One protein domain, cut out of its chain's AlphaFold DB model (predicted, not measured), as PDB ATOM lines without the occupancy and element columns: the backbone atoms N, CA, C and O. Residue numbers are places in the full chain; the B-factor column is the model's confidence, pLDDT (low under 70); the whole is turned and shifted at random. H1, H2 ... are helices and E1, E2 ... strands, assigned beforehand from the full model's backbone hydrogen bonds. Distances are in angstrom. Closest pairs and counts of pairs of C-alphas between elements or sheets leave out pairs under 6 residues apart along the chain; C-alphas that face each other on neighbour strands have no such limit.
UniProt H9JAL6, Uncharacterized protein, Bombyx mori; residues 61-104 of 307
ATOM      1  N   LYS A  61     -28.156 -57.747  46.863       82.25
ATOM      2  CA  LYS A  61     -27.679 -57.743  48.268       82.25
ATOM      3  C   LYS A  61     -26.370 -58.514  48.522       82.25
ATOM      4  O   LYS A  61     -25.758 -58.310  49.564       82.25
ATOM      5  N   ASN A  62     -25.964 -59.390  47.602       83.31
ATOM      6  CA  ASN A  62     -24.775 -60.242  47.713       83.31
ATOM      7  C   ASN A  62     -23.514 -59.657  47.048       83.31
ATOM      8  O   ASN A  62     -22.492 -60.339  47.030       83.31
ATOM      9  N   VAL A  63     -23.569 -58.446  46.484       83.31
ATOM     10  CA  VAL A  63     -22.439 -57.831  45.766       83.31
ATOM     11  C   VAL A  63     -22.004 -56.543  46.461       83.31
ATOM     12  O   VAL A  63     -22.833 -55.767  46.943       83.31
ATOM     13  N   ASN A  64     -20.689 -56.325  46.531       85.88
ATOM     14  CA  ASN A  64     -20.116 -55.104  47.081       85.88
ATOM     15  C   ASN A  64     -20.427 -53.901  46.174       85.88
ATOM     16  O   ASN A  64     -20.449 -54.013  44.950       85.88
ATOM     17  N   ARG A  65     -20.669 -52.727  46.768       81.19
ATOM     18  CA  ARG A  65     -21.131 -51.544  46.019       81.19
ATOM     19  C   ARG A  65     -20.076 -51.001  45.050       81.19
ATOM     20  O   ARG A  65     -20.444 -50.521  43.984       81.19
ATOM     21  N   GLU A  66     -18.799 -51.082  45.415       81.19
ATOM     22  CA  GLU A  66     -17.696 -50.621  44.562       81.19
ATOM     23  C   GLU A  66     -17.532 -51.524  43.335       81.19
ATOM     24  O   GLU A  66     -17.552 -51.028  42.215       81.19
ATOM     25  N   ASP A  67     -17.513 -52.845  43.525       83.00
ATOM     26  CA  ASP A  67     -17.421 -53.812  42.419       83.00
ATOM     27  C   ASP A  67     -18.615 -53.678  41.456       83.00
ATOM     28  O   ASP A  67     -18.472 -53.772  40.238       83.00
ATOM     29  N   TRP A  68     -19.805 -53.389  41.997       85.50
ATOM     30  CA  TRP A  68     -20.987 -53.090  41.189       85.50
ATOM     31  C   TRP A  68     -20.819 -51.800  40.379       85.50
ATOM     32  O   TRP A  68     -21.172 -51.752  39.204       85.50
ATOM     33  N   LYS A  69     -20.238 -50.755  40.974       85.88
ATOM     34  CA  LYS A  69     -19.968 -49.486  40.288       85.88
ATOM     35  C   LYS A  69     -18.985 -49.663  39.128       85.88
ATOM     36  O   LYS A  69     -19.177 -49.044  38.085       85.88
ATOM     37  N   GLU A  70     -17.982 -50.527  39.280       84.94
ATOM     38  CA  GLU A  70     -17.018 -50.853  38.217       84.94
ATOM     39  C   GLU A  70     -17.642 -51.567  37.016       84.94
ATOM     40  O   GLU A  70     -17.159 -51.406  35.899       84.94
ATOM     41  N   MET A  71     -18.723 -52.318  37.227       84.19
ATOM     42  CA  MET A  71     -19.424 -53.017  36.150       84.19
ATOM     43  C   MET A  71     -20.236 -52.066  35.260       84.19
ATOM     44  O   MET A  71     -20.340 -52.289  34.058       84.19
ATOM     45  N   TRP A  72     -20.806 -51.008  35.843       86.00
ATOM     46  CA  TRP A  72     -21.727 -50.108  35.143       86.00
ATOM     47  C   TRP A  72     -21.079 -48.812  34.662       86.00
ATOM     48  O   TRP A  72     -21.524 -48.251  33.664       86.00
ATOM     49  N   ILE A  73     -20.047 -48.315  35.342       88.56
ATOM     50  CA  ILE A  73     -19.450 -47.016  35.021       88.56
ATOM     51  C   ILE A  73     -18.070 -47.221  34.381       88.56
ATOM     52  O   ILE A  73     -17.165 -47.734  35.044       88.56
ATOM     53  N   PRO A  74     -17.864 -46.783  33.123       88.00
ATOM     54  CA  PRO A  74     -16.563 -46.860  32.480       88.00
ATOM     55  C   PRO A  74     -15.552 -45.978  33.207       88.00
ATOM     56  O   PRO A  74     -15.851 -44.862  33.643       88.00
ATOM     57  N   LYS A  75     -14.323 -46.479  33.310       84.12
ATOM     58  CA  LYS A  75     -13.200 -45.710  33.836       84.12
ATOM     59  C   LYS A  75     -12.432 -45.072  32.688       84.12
ATOM     60  O   LYS A  75     -12.032 -45.755  31.747       84.12
ATOM     61  N   ASN A  76     -12.186 -43.777  32.796       75.25
ATOM     62  CA  ASN A  76     -11.263 -43.074  31.926       75.25
ATOM     63  C   ASN A  76      -9.844 -43.260  32.478       75.25
ATOM     64  O   ASN A  76      -9.595 -43.068  33.673       75.25
ATOM     65  N   GLN A  77      -8.911 -43.636  31.605       69.19
ATOM     66  CA  GLN A  77      -7.489 -43.541  31.910       69.19
ATOM     67  C   GLN A  77      -7.090 -42.071  31.795       69.19
ATOM     68  O   GLN A  77      -6.961 -41.540  30.693       69.19
ATOM     69  N   LEU A  78      -6.922 -41.406  32.936       58.03
ATOM     70  CA  LEU A  78      -5.980 -40.293  32.985       58.03
ATOM     71  C   LEU A  78      -4.584 -40.916  32.996       58.03
ATOM     72  O   LEU A  78      -4.467 -42.076  33.384       58.03
ATOM     73  N   GLY A  79      -3.571 -40.225  32.463       50.59
ATOM     74  CA  GLY A  79      -2.239 -40.810  32.256       50.59
ATOM     75  C   GLY A  79      -1.770 -41.642  33.459       50.59
ATOM     76  O   GLY A  79      -2.164 -41.342  34.583       50.59
ATOM     77  N   GLY A  80      -0.939 -42.668  33.220       64.06
ATOM     78  CA  GLY A  80      -0.397 -43.579  34.248       64.06
ATOM     79  C   GLY A  80      -1.246 -44.826  34.523       64.06
ATOM     80  O   GLY A  80      -1.996 -45.283  33.664       64.06
ATOM     81  N   ASN A  81      -1.097 -45.396  35.728       62.19
ATOM     82  CA  ASN A  81      -1.832 -46.584  36.209       62.19
ATOM     83  C   ASN A  81      -3.117 -46.245  37.001       62.19
ATOM     84  O   ASN A  81      -3.780 -47.146  37.519       62.19
ATOM     85  N   MET A  82      -3.479 -44.965  37.129       57.97
ATOM     86  CA  MET A  82      -4.667 -44.529  37.866       57.97
ATOM     87  C   MET A  82      -5.886 -44.402  36.943       57.97
ATOM     88  O   MET A  82      -5.814 -43.864  35.844       57.97
ATOM     89  N   THR A  83      -7.038 -44.900  37.395       70.25
ATOM     90  CA  THR A  83      -8.284 -44.915  36.615       70.25
ATOM     91  C   THR A  83      -9.379 -44.158  37.365       70.25
ATOM     92  O   THR A  83      -9.636 -44.444  38.535       70.25
ATOM     93  N   ILE A  84     -10.012 -43.176  36.713       77.19
ATOM     94  CA  ILE A  84     -11.084 -42.353  37.300       77.19
ATOM     95  C   ILE A  84     -12.406 -42.695  36.613       77.19
ATOM     96  O   ILE A  84     -12.461 -42.855  35.396       77.19
ATOM     97  N   PHE A  85     -13.481 -42.823  37.386       81.62
ATOM     98  CA  PHE A  85     -14.813 -43.097  36.849       81.62
ATOM     99  C   PHE A  85     -15.323 -41.934  35.990       81.62
ATOM    100  O   PHE A  85     -15.224 -40.774  36.385       81.62
ATOM    101  N   SER A  86     -15.897 -42.246  34.829       83.81
ATOM    102  CA  SER A  86     -16.615 -41.262  34.021       83.81
ATOM    103  C   SER A  86     -17.953 -40.920  34.678       83.81
ATOM    104  O   SER A  86     -18.713 -41.811  35.045       83.81
ATOM    105  N   ASN A  87     -18.276 -39.633  34.804       85.19
ATOM    106  CA  ASN A  87     -19.553 -39.201  35.388       85.19
ATOM    107  C   ASN A  87     -20.695 -39.129  34.358       85.19
ATOM    108  O   ASN A  87     -21.861 -39.078  34.743       85.19
ATOM    109  N   CYS A  88     -20.364 -39.138  33.062       88.38
ATOM    110  CA  CYS A  88     -21.304 -38.882  31.963       88.38
ATOM    111  C   CYS A  88     -21.676 -40.127  31.148       88.38
ATOM    112  O   CYS A  88     -22.666 -40.111  30.419       88.38
ATOM    113  N   LEU A  89     -20.895 -41.202  31.264       88.88
ATOM    114  CA  LEU A  89     -21.038 -42.414  30.460       88.88
ATOM    115  C   LEU A  89     -21.451 -43.596  31.343       88.88
ATOM    116  O   LEU A  89     -21.060 -43.666  32.507       88.88
ATOM    117  N   ILE A  90     -22.206 -44.533  30.774       90.50
ATOM    118  CA  ILE A  90     -22.653 -45.764  31.434       90.50
ATOM    119  C   ILE A  90     -22.605 -46.946  30.454       90.50
ATOM    120  O   ILE A  90     -22.833 -46.781  29.252       90.50
ATOM    121  N   TYR A  91     -22.300 -48.142  30.956       87.75
ATOM    122  CA  TYR A  91     -22.457 -49.386  30.209       87.75
ATOM    123  C   TYR A  91     -23.930 -49.801  30.155       87.75
ATOM    124  O   TYR A  91     -24.625 -49.832  31.168       87.75
ATOM    125  N   ASP A  92     -24.395 -50.132  28.958       85.75
ATOM    126  CA  ASP A  92     -25.676 -50.791  28.729       85.75
ATOM    127  C   ASP A  92     -25.599 -52.283  29.103       85.75
ATOM    128  O   ASP A  92     -24.510 -52.848  29.220       85.75
ATOM    129  N   GLU A  93     -26.746 -52.961  29.199       83.81
ATOM    130  CA  GLU A  93     -26.832 -54.408  29.468       83.81
ATOM    131  C   GLU A  93     -26.037 -55.252  28.449       83.81
ATOM    132  O   GLU A  93     -25.586 -56.355  28.753       83.81
ATOM    133  N   ASN A  94     -25.822 -54.711  27.245       85.94
ATOM    134  CA  ASN A  94     -25.036 -55.326  26.174       85.94
ATOM    135  C   ASN A  94     -23.531 -54.983  26.222       85.94
ATOM    136  O   ASN A  94     -22.826 -55.236  25.247       85.94
ATOM    137  N   ASN A  95     -23.037 -54.379  27.311       84.19
ATOM    138  CA  ASN A  95     -21.679 -53.831  27.458       84.19
ATOM    139  C   ASN A  95     -21.311 -52.727  26.447       84.19
ATOM    140  O   ASN A  95     -20.133 -52.432  26.238       84.19
ATOM    141  N   ASN A  96     -22.303 -52.079  25.833       88.50
ATOM    142  CA  ASN A  96     -22.072 -50.920  24.973       88.50
ATOM    143  C   ASN A  96     -22.012 -49.642  25.814       88.50
ATOM    144  O   ASN A  96     -22.784 -49.481  26.752       88.50
ATOM    145  N   ILE A  97     -21.121 -48.714  25.467       88.31
ATOM    146  CA  ILE A  97     -21.028 -47.413  26.143       88.31
ATOM    147  C   ILE A  97     -22.141 -46.508  25.610       88.31
ATOM    148  O   ILE A  97     -22.268 -46.325  24.399       88.31
ATOM    149  N   THR A  98     -22.938 -45.944  26.512       89.31
ATOM    150  CA  THR A  98     -24.029 -45.016  26.192       89.31
ATOM    151  C   THR A  98     -24.026 -43.817  27.138       89.31
ATOM    152  O   THR A  98     -23.410 -43.856  28.207       89.31
ATOM    153  N   ASP A  99     -24.711 -42.743  26.746       88.31
ATOM    154  CA  ASP A  99     -24.821 -41.542  27.571       88.31
ATOM    155  C   ASP A  99     -25.764 -41.754  28.754       88.31
ATOM    156  O   ASP A  99     -26.856 -42.328  28.639       88.31
ATOM    157  N   CYS A 100     -25.358 -41.228  29.905       88.69
ATOM    158  CA  CYS A 100     -26.149 -41.300  31.115       88.69
ATOM    159  C   CYS A 100     -27.434 -40.457  30.999       88.69
ATOM    160  O   CYS A 100     -27.406 -39.255  30.720       88.69
ATOM    161  N   LYS A 101     -28.596 -41.077  31.245       87.62
ATOM    162  CA  LYS A 101     -29.906 -40.395  31.183       87.62
ATOM    163  C   LYS A 101     -30.396 -39.875  32.530       87.62
ATOM    164  O   LYS A 101     -31.180 -38.928  32.554       87.62
ATOM    165  N   ARG A 102     -29.995 -40.514  33.631       88.31
ATOM    166  CA  ARG A 102     -30.415 -40.164  34.992       88.31
ATOM    167  C   ARG A 102     -29.210 -40.057  35.904       88.31
ATOM    168  O   ARG A 102     -28.339 -40.919  35.878       88.31
ATOM    169  N   TYR A 103     -29.199 -39.017  36.723       90.69
ATOM    170  CA  TYR A 103     -28.062 -38.675  37.557       90.69
ATOM    171  C   TYR A 103     -28.449 -38.729  39.025       90.69
ATOM    172  O   TYR A 103     -29.515 -38.275  39.439       90.69
ATOM    173  N   ARG A 104     -27.534 -39.265  39.822       89.12
ATOM    174  CA  ARG A 104     -27.566 -39.212  41.271       89.12
ATOM    175  C   ARG A 104     -26.615 -38.121  41.739       89.12
ATOM    176  O   ARG A 104     -25.396 -38.262  41.635       89.12
TER     177      ARG A 104
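What this domain is: This is residues 61 to 104 of the 307 residues of an uncharacterized protein of Bombyx mori (UniProt H9JAL6). A short helix, H1, ends beside the hairpin E3 E4, and a second hairpin, E1 E2, forms a separate arm; residues 61 to 68 stick out. The 44 printed residues have one named helix, then four named strands in two antiparallel sheets, E1 - E2 and E3 - E4. The class is mixed, helices and strands, with under half of the residues in named elements. The whole is only just loose, close to compact, with a radius of gyration of the C-alphas of 11.4 A and spans of 33 by 25 by 22 A.

Where its parts are: H1, residues 65 to 72, begins at C-alpha 65 (-21.131, -51.544, 46.019) and is 11.0 A long. E1 is residues 75 to 77, 6.4 A; E2, 83 to 85, 6.8 A; E3, 89 to 91, 7.1 A. E4, residues 97 to 99, 7.1 A, ends at C-alpha 99 (-24.821, -41.542, 27.571).

How they stand to each other: In H1 every O i to N i+4 pair is within hydrogen-bond range. The closest C-alphas of H1 and E3, Trp 72 and Tyr 91, are 5.0 A apart. Hairpin E1 and E2 has N 76 and O 84 at 2.8 A; hairpin E3 and E4 has N 90 and O 98 at 2.9 A. E1 and E3 are apart.

The domain as a whole: The C-alphas farthest apart, Lys 61 and Gly 79, are 34.5 A apart. The printed part has no cut, and its four links are tight. Residues 77 to 82 have pLDDT under 70.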